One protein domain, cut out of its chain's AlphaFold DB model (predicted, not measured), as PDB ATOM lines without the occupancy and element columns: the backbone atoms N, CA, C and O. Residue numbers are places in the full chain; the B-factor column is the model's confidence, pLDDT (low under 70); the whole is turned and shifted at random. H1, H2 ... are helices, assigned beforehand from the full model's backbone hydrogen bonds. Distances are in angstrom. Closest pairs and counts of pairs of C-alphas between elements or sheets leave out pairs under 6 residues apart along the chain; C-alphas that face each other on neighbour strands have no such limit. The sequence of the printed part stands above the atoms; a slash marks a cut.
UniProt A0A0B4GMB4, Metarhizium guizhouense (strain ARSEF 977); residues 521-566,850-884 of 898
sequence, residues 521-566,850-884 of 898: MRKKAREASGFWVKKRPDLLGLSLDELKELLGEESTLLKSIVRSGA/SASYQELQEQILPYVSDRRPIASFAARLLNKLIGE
ATOM      1  N   MET A 521     -24.038 -16.028  18.039       86.81
ATOM      2  CA  MET A 521     -24.268 -14.700  17.458       86.81
ATOM      3  C   MET A 521     -25.380 -14.723  16.399       86.81
ATOM      4  O   MET A 521     -26.293 -13.900  16.469       86.81
ATOM      5  N   ARG A 522     -25.377 -15.694  15.473       87.62
ATOM      6  CA  ARG A 522     -26.436 -15.852  14.458       87.62
ATOM      7  C   ARG A 522     -27.803 -16.123  15.082       87.62
ATOM      8  O   ARG A 522     -28.805 -15.565  14.633       87.62
ATOM      9  N   LYS A 523     -27.853 -16.923  16.153       88.25
ATOM     10  CA  LYS A 523     -29.076 -17.151  16.930       88.25
ATOM     11  C   LYS A 523     -29.596 -15.843  17.538       88.25
ATOM     12  O   LYS A 523     -30.752 -15.501  17.296       88.25
ATOM     13  N   LYS A 524     -28.742 -15.069  18.225       89.56
ATOM     14  CA  LYS A 524     -29.117 -13.749  18.771       89.56
ATOM     15  C   LYS A 524     -29.575 -12.775  17.674       89.56
ATOM     16  O   LYS A 524     -30.529 -12.035  17.887       89.56
ATOM     17  N   ALA A 525     -28.961 -12.797  16.487       89.94
ATOM     18  CA  ALA A 525     -29.393 -11.976  15.350       89.94
ATOM     19  C   ALA A 525     -30.778 -12.380  14.824       89.94
ATOM     20  O   ALA A 525     -31.602 -11.504  14.571       89.94
ATOM     21  N   ARG A 526     -31.065 -13.684  14.718       89.25
ATOM     22  CA  ARG A 526     -32.393 -14.205  14.341       89.25
ATOM     23  C   ARG A 526     -33.470 -13.860  15.375       89.25
ATOM     24  O   ARG A 526     -34.604 -13.571  15.002       89.25
ATOM     25  N   GLU A 527     -33.128 -13.874  16.661       90.31
ATOM     26  CA  GLU A 527     -34.022 -13.452  17.746       90.31
ATOM     27  C   GLU A 527     -34.294 -11.940  17.693       90.31
ATOM     28  O   GLU A 527     -35.452 -11.523  17.753       90.31
ATOM     29  N   ALA A 528     -33.254 -11.120  17.501       91.12
ATOM     30  CA  ALA A 528     -33.370  -9.668  17.384       91.12
ATOM     31  C   ALA A 528     -34.175  -9.236  16.143       91.12
ATOM     32  O   ALA A 528     -35.101  -8.431  16.273       91.12
ATOM     33  N   SER A 529     -33.890  -9.807  14.965       91.62
ATOM     34  CA  SER A 529     -34.650  -9.512  13.745       91.62
ATOM     35  C   SER A 529     -36.090 -10.006  13.860       91.62
ATOM     36  O   SER A 529     -37.011  -9.256  13.558       91.62
ATOM     37  N   GLY A 530     -36.315 -11.218  14.378       90.69
ATOM     38  CA  GLY A 530     -37.657 -11.759  14.596       90.69
ATOM     39  C   GLY A 530     -38.495 -10.921  15.567       90.69
ATOM     40  O   GLY A 530     -39.684 -10.714  15.331       90.69
ATOM     41  N   PHE A 531     -37.891 -10.393  16.635       90.56
ATOM     42  CA  PHE A 531     -38.555  -9.475  17.565       90.56
ATOM     43  C   PHE A 531     -38.853  -8.109  16.933       90.56
ATOM     44  O   PHE A 531     -39.929  -7.559  17.160       90.56
ATOM     45  N   TRP A 532     -37.935  -7.573  16.124       93.25
ATOM     46  CA  TRP A 532     -38.153  -6.325  15.390       93.25
ATOM     47  C   TRP A 532     -39.281  -6.464  14.354       93.25
ATOM     48  O   TRP A 532     -40.194  -5.645  14.346       93.25
ATOM     49  N   VAL A 533     -39.291  -7.551  13.571       91.69
ATOM     50  CA  VAL A 533     -40.355  -7.866  12.600       91.69
ATOM     51  C   VAL A 533     -41.714  -8.010  13.297       91.69
ATOM     52  O   VAL A 533     -42.696  -7.430  12.851       91.69
ATOM     53  N   LYS A 534     -41.782  -8.701  14.445       90.50
ATOM     54  CA  LYS A 534     -43.025  -8.820  15.238       90.50
ATOM     55  C   LYS A 534     -43.570  -7.483  15.755       90.50
ATOM     56  O   LYS A 534     -44.751  -7.406  16.071       90.50
ATOM     57  N   LYS A 535     -42.734  -6.443  15.860       90.56
ATOM     58  CA  LYS A 535     -43.153  -5.077  16.216       90.56
ATOM     59  C   LYS A 535     -43.610  -4.239  15.020       90.56
ATOM     60  O   LYS A 535     -44.057  -3.116  15.233       90.56
ATOM     61  N   ARG A 536     -43.480  -4.758  13.797       88.44
ATOM     62  CA  ARG A 536     -43.867  -4.098  12.548       88.44
ATOM     63  C   ARG A 536     -44.798  -4.998  11.716       88.44
ATOM     64  O   ARG A 536     -44.400  -5.455  10.642       88.44
ATOM     65  N   PRO A 537     -46.013  -5.314  12.216       86.69
ATOM     66  CA  PRO A 537     -46.980  -6.111  11.461       86.69
ATOM     67  C   PRO A 537     -47.402  -5.424  10.154       86.69
ATOM     68  O   PRO A 537     -47.698  -6.107   9.182       86.69
ATOM     69  N   ASP A 538     -47.336  -4.091  10.115       87.44
ATOM     70  CA  ASP A 538     -47.537  -3.236   8.943       87.44
ATOM     71  C   ASP A 538     -46.605  -3.568   7.764       87.44
ATOM     72  O   ASP A 538     -46.978  -3.357   6.618       87.44
ATOM     73  N   LEU A 539     -45.423  -4.139   8.023       85.75
ATOM     74  CA  LEU A 539     -44.457  -4.496   6.979       85.75
ATOM     75  C   LEU A 539     -44.545  -5.964   6.528       85.75
ATOM     76  O   LEU A 539     -43.819  -6.368   5.623       85.75
ATOM     77  N   LEU A 540     -45.374  -6.797   7.171       83.75
ATOM     78  CA  LEU A 540     -45.391  -8.249   6.924       83.75
ATOM     79  C   LEU A 540     -45.994  -8.652   5.573       83.75
ATOM     80  O   LEU A 540     -45.697  -9.754   5.112       83.75
ATOM     81  N   GLY A 541     -46.834  -7.799   4.982       82.00
ATOM     82  CA  GLY A 541     -47.495  -8.042   3.697       82.00
ATOM     83  C   GLY A 541     -46.729  -7.545   2.468       82.00
ATOM     84  O   GLY A 541     -47.156  -7.846   1.362       82.00
ATOM     85  N   LEU A 542     -45.624  -6.813   2.652       86.38
ATOM     86  CA  LEU A 542     -44.880  -6.200   1.547       86.38
ATOM     87  C   LEU A 542     -44.257  -7.253   0.624       86.38
ATOM     88  O   LEU A 542     -43.563  -8.167   1.084       86.38
ATOM     89  N   SER A 543     -44.443  -7.057  -0.679       89.06
ATOM     90  CA  SER A 543     -43.685  -7.699  -1.749       89.06
ATOM     91  C   SER A 543     -42.210  -7.269  -1.738       89.06
ATOM     92  O   SER A 543     -41.777  -6.405  -0.967       89.06
ATOM     93  N   LEU A 544     -41.390  -7.911  -2.577       87.50
ATOM     94  CA  LEU A 544     -39.975  -7.562  -2.673       87.50
ATOM     95  C   LEU A 544     -39.769  -6.162  -3.277       87.50
ATOM     96  O   LEU A 544     -38.831  -5.476  -2.876       87.50
ATOM     97  N   ASP A 545     -40.622  -5.739  -4.209       88.69
ATOM     98  CA  ASP A 545     -40.464  -4.465  -4.913       88.69
ATOM     99  C   ASP A 545     -40.942  -3.282  -4.063       88.69
ATOM    100  O   ASP A 545     -40.165  -2.349  -3.868       88.69
ATOM    101  N   GLU A 546     -42.090  -3.395  -3.388       88.12
ATOM    102  CA  GLU A 546     -42.518  -2.413  -2.370       88.12
ATOM    103  C   GLU A 546     -41.467  -2.265  -1.249       88.12
ATOM    104  O   GLU A 546     -41.236  -1.174  -0.724       88.12
ATOM    105  N   LEU A 547     -40.768  -3.352  -0.885       87.75
ATOM    106  CA  LEU A 547     -39.655  -3.281   0.065       87.75
ATOM    107  C   LEU A 547     -38.438  -2.532  -0.507       87.75
ATOM    108  O   LEU A 547     -37.763  -1.837   0.252       87.75
ATOM    109  N   LYS A 548     -38.123  -2.663  -1.804       86.56
ATOM    110  CA  LYS A 548     -37.031  -1.904  -2.446       86.56
ATOM    111  C   LYS A 548     -37.355  -0.411  -2.472       86.56
ATOM    112  O   LYS A 548     -36.489   0.382  -2.104       86.56
ATOM    113  N   GLU A 549     -38.579  -0.051  -2.850       87.50
ATOM    114  CA  GLU A 549     -39.078   1.331  -2.864       87.50
ATOM    115  C   GLU A 549     -38.995   1.948  -1.463       87.50
ATOM    116  O   GLU A 549     -38.286   2.935  -1.253       87.50
ATOM    117  N   LEU A 550     -39.583   1.285  -0.462       85.69
ATOM    118  CA  LEU A 550     -39.583   1.758   0.923       85.69
ATOM    119  C   LEU A 550     -38.165   1.839   1.523       85.69
ATOM    120  O   LEU A 550     -37.898   2.705   2.354       85.69
ATOM    121  N   LEU A 551     -37.222   0.993   1.096       83.50
ATOM    122  CA  LEU A 551     -35.807   1.115   1.476       83.50
ATOM    123  C   LEU A 551     -35.073   2.265   0.761       83.50
ATOM    124  O   LEU A 551     -34.103   2.789   1.316       83.50
ATOM    125  N   GLY A 552     -35.501   2.646  -0.444       77.38
ATOM    126  CA  GLY A 552     -34.995   3.813  -1.172       77.38
ATOM    127  C   GLY A 552     -35.463   5.132  -0.555       77.38
ATOM    128  O   GLY A 552     -34.664   6.053  -0.383       77.38
ATOM    129  N   GLU A 553     -36.733   5.200  -0.155       73.88
ATOM    130  CA  GLU A 553     -37.350   6.388   0.443       73.88
ATOM    131  C   GLU A 553     -37.064   6.516   1.954       73.88
ATOM    132  O   GLU A 553     -36.629   7.563   2.450       73.88
ATOM    133  N   GLU A 554     -37.273   5.445   2.729       68.69
ATOM    134  CA  GLU A 554     -37.315   5.490   4.193       68.69
ATOM    135  C   GLU A 554     -35.941   5.192   4.822       68.69
ATOM    136  O   GLU A 554     -35.707   4.160   5.456       68.69
ATOM    137  N   SER A 555     -35.007   6.150   4.741       67.12
ATOM    138  CA  SER A 555     -33.661   6.005   5.341       67.12
ATOM    139  C   SER A 555     -33.656   5.738   6.865       67.12
ATOM    140  O   SER A 555     -32.594   5.523   7.465       67.12
ATOM    141  N   THR A 556     -34.807   5.820   7.534       79.94
ATOM    142  CA  THR A 556     -35.036   5.448   8.934       79.94
ATOM    143  C   THR A 556     -35.298   3.955   9.149       79.94
ATOM    144  O   THR A 556     -34.933   3.466  10.225       79.94
ATOM    145  N   LEU A 557     -35.780   3.205   8.151       84.12
ATOM    146  CA  LEU A 557     -36.064   1.772   8.275       84.12
ATOM    147  C   LEU A 557     -34.785   0.983   8.568       84.12
ATOM    148  O   LEU A 557     -34.689   0.308   9.597       84.12
ATOM    149  N   LEU A 558     -33.754   1.161   7.733       84.00
ATOM    150  CA  LEU A 558     -32.414   0.591   7.932       84.00
ATOM    151  C   LEU A 558     -31.874   0.893   9.334       84.00
ATOM    152  O   LEU A 558     -31.411   0.005  10.051       84.00
ATOM    153  N   LYS A 559     -31.973   2.158   9.764       84.56
ATOM    154  CA  LYS A 559     -31.503   2.613  11.083       84.56
ATOM    155  C   LYS A 559     -32.283   1.939  12.219       84.56
ATOM    156  O   LYS A 559     -31.699   1.689  13.274       84.56
ATOM    157  N   SER A 560     -33.569   1.644  12.017       88.12
ATOM    158  CA  SER A 560     -34.426   0.918  12.959       88.12
ATOM    159  C   SER A 560     -34.020  -0.555  13.075       88.12
ATOM    160  O   SER A 560     -33.786  -1.029  14.190       88.12
ATOM    161  N   ILE A 561     -33.834  -1.246  11.942       88.69
ATOM    162  CA  ILE A 561     -33.375  -2.644  11.911       88.69
ATOM    163  C   ILE A 561     -32.000  -2.756  12.572       88.69
ATOM    164  O   ILE A 561     -31.845  -3.507  13.532       88.69
ATOM    165  N   VAL A 562     -31.012  -1.959  12.143       87.19
ATOM    166  CA  VAL A 562     -29.651  -1.996  12.708       87.19
ATOM    167  C   VAL A 562     -29.662  -1.709  14.214       87.19
ATOM    168  O   VAL A 562     -28.953  -2.372  14.968       87.19
ATOM    169  N   ARG A 563     -30.508  -0.785  14.696       86.94
ATOM    170  CA  ARG A 563     -30.655  -0.505  16.137       86.94
ATOM    171  C   ARG A 563     -31.188  -1.707  16.929       86.94
ATOM    172  O   ARG A 563     -30.814  -1.846  18.091       86.94
ATOM    173  N   SER A 564     -31.999  -2.589  16.336       89.00
ATOM    174  CA  SER A 564     -32.424  -3.833  17.004       89.00
ATOM    175  C   SER A 564     -31.253  -4.787  17.286       89.00
ATOM    176  O   SER A 564     -31.273  -5.501  18.285       89.00
ATOM    177  N   GLY A 565     -30.176  -4.703  16.496       87.00
ATOM    178  CA  GLY A 565     -28.917  -5.417  16.712       87.00
ATOM    179  C   GLY A 565     -28.078  -4.929  17.902       87.00
ATOM    180  O   GLY A 565     -26.965  -5.409  18.086       87.00
ATOM    181  N   ALA A 566     -28.562  -3.996  18.734       87.31
ATOM    182  CA  ALA A 566     -27.818  -3.499  19.898       87.31
ATOM    183  C   ALA A 566     -27.472  -4.585  20.942       87.31
ATOM    184  O   ALA A 566     -26.571  -4.384  21.750       87.31
ATOM    185  N   SER A 850     -16.282  -0.904   8.589       61.19
ATOM    186  CA  SER A 850     -17.449  -1.580   8.022       61.19
ATOM    187  C   SER A 850     -18.274  -0.670   7.100       61.19
ATOM    188  O   SER A 850     -18.210   0.567   7.194       61.19
ATOM    189  N   ALA A 851     -19.066  -1.296   6.239       67.12
ATOM    190  CA  ALA A 851     -19.740  -0.676   5.109       67.12
ATOM    191  C   ALA A 851     -20.773   0.392   5.520       67.12
ATOM    192  O   ALA A 851     -21.191   0.489   6.686       67.12
ATOM    193  N   SER A 852     -21.190   1.223   4.564       75.25
ATOM    194  CA  SER A 852     -22.378   2.065   4.731       75.25
ATOM    195  C   SER A 852     -23.644   1.198   4.795       75.25
ATOM    196  O   SER A 852     -23.670   0.054   4.343       75.25
ATOM    197  N   TYR A 853     -24.735   1.715   5.369       77.50
ATOM    198  CA  TYR A 853     -25.989   0.946   5.413       77.50
ATOM    199  C   TYR A 853     -26.594   0.713   4.015       77.50
ATOM    200  O   TYR A 853     -27.348  -0.241   3.853       77.50
ATOM    201  N   GLN A 854     -26.239   1.545   3.028       77.12
ATOM    202  CA  GLN A 854     -26.635   1.393   1.622       77.12
ATOM    203  C   GLN A 854     -25.822   0.279   0.946       77.12
ATOM    204  O   GLN A 854     -26.412  -0.671   0.447       77.12
ATOM    205  N   GLU A 855     -24.491   0.288   1.082       82.00
ATOM    206  CA  GLU A 855     -23.619  -0.816   0.635       82.00
ATOM    207  C   GLU A 855     -24.030  -2.169   1.250       82.00
ATOM    208  O   GLU A 855     -23.984  -3.207   0.590       82.00
ATOM    209  N   LEU A 856     -24.442  -2.179   2.527       80.62
ATOM    210  CA  LEU A 856     -24.971  -3.382   3.178       80.62
ATOM    211  C   LEU A 856     -26.294  -3.841   2.559       80.62
ATOM    212  O   LEU A 856     -26.473  -5.038   2.351       80.62
ATOM    213  N   GLN A 857     -27.211  -2.916   2.269       83.56
ATOM    214  CA  GLN A 857     -28.478  -3.210   1.600       83.56
ATOM    215  C   GLN A 857     -28.247  -3.793   0.200       83.56
ATOM    216  O   GLN A 857     -28.798  -4.850  -0.105       83.56
ATOM    217  N   GLU A 858     -27.401  -3.164  -0.616       85.44
ATOM    218  CA  GLU A 858     -27.047  -3.617  -1.971       85.44
ATOM    219  C   GLU A 858     -26.469  -5.040  -1.967       85.44
ATOM    220  O   GLU A 858     -26.875  -5.881  -2.764       85.44
ATOM    221  N   GLN A 859     -25.597  -5.358  -1.006       83.50
ATOM    222  CA  GLN A 859     -25.028  -6.704  -0.841       83.50
ATOM    223  C   GLN A 859     -26.032  -7.764  -0.346       83.50
ATOM    224  O   GLN A 859     -25.704  -8.951  -0.331       83.50
ATOM    225  N   ILE A 860     -27.217  -7.362   0.120       86.88
ATOM    226  CA  ILE A 860     -28.220  -8.253   0.722       86.88
ATOM    227  C   ILE A 860     -29.433  -8.448  -0.182       86.88
ATOM    228  O   ILE A 860     -29.946  -9.569  -0.243       86.88
ATOM    229  N   LEU A 861     -29.891  -7.389  -0.861       87.31
ATOM    230  CA  LEU A 861     -31.093  -7.389  -1.700       87.31
ATOM    231  C   LEU A 861     -31.161  -8.566  -2.695       87.31
ATOM    232  O   LEU A 861     -32.207  -9.215  -2.710       87.31
ATOM    233  N   PRO A 862     -30.083  -8.945  -3.421       88.12
ATOM    234  CA  PRO A 862     -30.096 -10.084  -4.351       88.12
ATOM    235  C   PRO A 862     -30.407 -11.450  -3.720       88.12
ATOM    236  O   PRO A 862     -30.637 -12.417  -4.437       88.12
ATOM    237  N   TYR A 863     -30.382 -11.557  -2.389       87.12
ATOM    238  CA  TYR A 863     -30.592 -12.808  -1.657       87.12
ATOM    239  C   TYR A 863     -31.853 -12.790  -0.772       87.12
ATOM    240  O   TYR A 863     -32.107 -13.749  -0.030       87.12
ATOM    241  N   VAL A 864     -32.630 -11.702  -0.777       88.50
ATOM    242  CA  VAL A 864     -33.901 -11.608  -0.034       88.50
ATOM    243  C   VAL A 864     -34.894 -12.656  -0.568       88.50
ATOM    244  O   VAL A 864     -34.734 -13.171  -1.664       88.50
ATOM    245  N   SER A 865     -35.867 -13.066   0.253       87.56
ATOM    246  CA  SER A 865     -36.850 -14.087  -0.136       87.56
ATOM    247  C   SER A 865     -38.214 -13.456  -0.356       87.56
ATOM    248  O   SER A 865     -38.774 -12.893   0.585       87.56
ATOM    249  N   ASP A 866     -38.765 -13.645  -1.552       86.81
ATOM    250  CA  ASP A 866     -40.034 -13.058  -2.009       86.81
ATOM    251  C   ASP A 866     -41.225 -13.440  -1.124       86.81
ATOM    252  O   ASP A 866     -42.156 -12.665  -0.948       86.81
ATOM    253  N   ARG A 867     -41.180 -14.623  -0.492       85.31
ATOM    254  CA  ARG A 867     -42.263 -15.112   0.379       85.31
ATOM    255  C   ARG A 867     -42.409 -14.324   1.680       85.31
ATOM    256  O   ARG A 867     -43.487 -14.342   2.266       85.31
ATOM    257  N   ARG A 868     -41.316 -13.748   2.200       85.88
ATOM    258  CA  ARG A 868     -41.284 -12.927   3.432       85.88
ATOM    259  C   ARG A 868     -40.151 -11.890   3.348       85.88
ATOM    260  O   ARG A 868     -39.164 -12.022   4.091       85.88
ATOM    261  N   PRO A 869     -40.264 -10.872   2.474       90.25
ATOM    262  CA  PRO A 869     -39.150  -9.998   2.115       90.25
ATOM    263  C   PRO A 869     -38.553  -9.281   3.323       90.25
ATOM    264  O   PRO A 869     -37.365  -9.448   3.608       90.25
ATOM    265  N   ILE A 870     -39.381  -8.596   4.124       91.25
ATOM    266  CA  ILE A 870     -38.906  -7.833   5.288       91.25
ATOM    267  C   ILE A 870     -38.201  -8.715   6.331       91.25
ATOM    268  O   ILE A 870     -37.185  -8.323   6.908       91.25
ATOM    269  N   ALA A 871     -38.702  -9.933   6.558       90.12
ATOM    270  CA  ALA A 871     -38.148 -10.843   7.554       90.12
ATOM    271  C   ALA A 871     -36.813 -11.444   7.094       90.12
ATOM    272  O   ALA A 871     -35.880 -11.558   7.893       90.12
ATOM    273  N   SER A 872     -36.711 -11.783   5.806       91.19
ATOM    274  CA  SER A 872     -35.468 -12.234   5.178       91.19
ATOM    275  C   SER A 872     -34.421 -11.114   5.176       91.19
ATOM    276  O   SER A 872     -33.304 -11.316   5.656       91.19
ATOM    277  N   PHE A 873     -34.799  -9.903   4.751       91.81
ATOM    278  CA  PHE A 873     -33.927  -8.730   4.732       91.81
ATOM    279  C   PHE A 873     -33.401  -8.370   6.128       91.81
ATOM    280  O   PHE A 873     -32.188  -8.299   6.330       91.81
ATOM    281  N   ALA A 874     -34.281  -8.233   7.128       91.06
ATOM    282  CA  ALA A 874     -33.877  -7.887   8.491       91.06
ATOM    283  C   ALA A 874     -32.959  -8.951   9.122       91.06
ATOM    284  O   ALA A 874     -31.980  -8.613   9.792       91.06
ATOM    285  N   ALA A 875     -33.232 -10.241   8.890       89.81
ATOM    286  CA  ALA A 875     -32.365 -11.320   9.356       89.81
ATOM    287  C   ALA A 875     -30.998 -11.315   8.654       89.81
ATOM    288  O   ALA A 875     -29.975 -11.481   9.322       89.81
ATOM    289  N   ARG A 876     -30.948 -11.097   7.335       90.06
ATOM    290  CA  ARG A 876     -29.687 -11.007   6.583       90.06
ATOM    291  C   ARG A 876     -28.864  -9.786   6.986       90.06
ATOM    292  O   ARG A 876     -27.660  -9.933   7.169       90.06
ATOM    293  N   LEU A 877     -29.492  -8.633   7.221       89.38
ATOM    294  CA  LEU A 877     -28.811  -7.407   7.652       89.38
ATOM    295  C   LEU A 877     -28.138  -7.573   9.016       89.38
ATOM    296  O   LEU A 877     -26.957  -7.266   9.155       89.38
ATOM    297  N   LEU A 878     -28.836  -8.143  10.005       89.19
ATOM    298  CA  LEU A 878     -28.223  -8.406  11.311       89.19
ATOM    299  C   LEU A 878     -27.142  -9.498  11.271       89.19
ATOM    300  O   LEU A 878     -26.172  -9.405  12.019       89.19
ATOM    301  N   ASN A 879     -27.262 -10.502  10.393       87.00
ATOM    302  CA  ASN A 879     -26.187 -11.478  10.190       87.00
ATOM    303  C   ASN A 879     -24.960 -10.841   9.523       87.00
ATOM    304  O   ASN A 879     -23.848 -11.031  10.004       87.00
ATOM    305  N   LYS A 880     -25.143 -10.015   8.487       84.69
ATOM    306  CA  LYS A 880     -24.040  -9.331   7.796       84.69
ATOM    307  C   LYS A 880     -23.216  -8.461   8.756       84.69
ATOM    308  O   LYS A 880     -21.993  -8.542   8.713       84.69
ATOM    309  N   LEU A 881     -23.856  -7.755   9.700       80.19
ATOM    310  CA  LEU A 881     -23.177  -7.013  10.781       80.19
ATOM    311  C   LEU A 881     -22.310  -7.897  11.705       80.19
ATOM    312  O   LEU A 881     -21.361  -7.399  12.308       80.19
ATOM    313  N   ILE A 882     -22.626  -9.189  11.853       78.62
ATOM    314  CA  ILE A 882     -21.765 -10.157  12.557       78.62
ATOM    315  C   ILE A 882     -20.587 -10.558  11.660       78.62
ATOM    316  O   ILE A 882     -19.469 -10.671  12.150       78.62
ATOM    317  N   GLY A 883     -20.817 -10.743  10.357       67.94
ATOM    318  CA  GLY A 883     -19.770 -11.076   9.386       67.94
ATOM    319  C   GLY A 883     -18.704  -9.985   9.200       67.94
ATOM    320  O   GLY A 883     -17.558 -10.316   8.922       67.94
ATOM    321  N   GLU A 884     -19.050  -8.712   9.422       66.00
ATOM    322  CA  GLU A 884     -18.120  -7.561   9.444       66.00
ATOM    323  C   GLU A 884     -17.142  -7.551  10.642       66.00
ATOM    324  O   GLU A 884     -16.371  -6.605  10.805       66.00
TER     325      GLU A 884
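Overview. This is residues 521 to 566 and 850 to 884 of the 898 residues of a protein of Metarhizium guizhouense (strain ARSEF 977) (UniProt A0A0B4GMB4). Two antiparallel helices, H5 and H1, lie side by side, and H3 crosses the pair steeply, packing on both with residues 561 to 565. H2 makes a corner with the first end of H5, and the short H4 sits beside the later part of H5. The printed part has 81 residues with five named helices, H1 to H5 in chain order, and no named strand: all helix. It is compact, with a radius of gyration of the C-alphas of 11.4 A, and rounded, spanning 28 by 25 by 22 A.

Along the chain. H5, the longest helix, covers residues 869 to 883, 20.7 A from C-alpha 869 at (-39.150, -9.998, 2.115) to C-alpha 883 at (-19.770, -11.076, 9.386). H1, residues 521 to 534, measures 19.8 A and begins at C-alpha 521, (-24.268, -14.700, 17.458). H3 is residues 555 to 566, 18.3 A; H2 is residues 544 to 553, 14.5 A; H4 is residues 853 to 858, 8.7 A.

Arrangement. H5 is the hub, touching four helices. It touches H1 at a shallow tilt of 30 degrees, opposite ways; the closest C-alphas, of Ser 529 and Ala 875, are 5.3 A apart. H3 touches H5 at a steep tilt of 55 degrees, closest at C-alphas 565 and 878, 6.2 A. H3 also touches H1, closest at C-alphas 564 and 528, 5.9 A. H4 only just touches H5, with 3 pairs of C-alphas within 8 A, closest at 856 and 877, 7.1 A. H2 and H5 only just touch, only at their ends, closest at C-alphas 544 and 869, 5.4 A. H1 and H4 are apart. Every O i to N i+4 pair is within hydrogen-bond range in H1, H2 and H4, against 5 of 8 in H3 and 10 of 11 in H5.

Size, cuts and confidence. The C-alphas farthest apart, of Gly 541 and Ser 850, are 31.0 A apart. Residues 567 to 849 are not printed, and C-alphas 566 and 850 are 15.9 A apart across the cut. Of the links printed whole, none is long. Model confidence is under 70 at residues 554 to 555, 850 to 851 and 883 to 884.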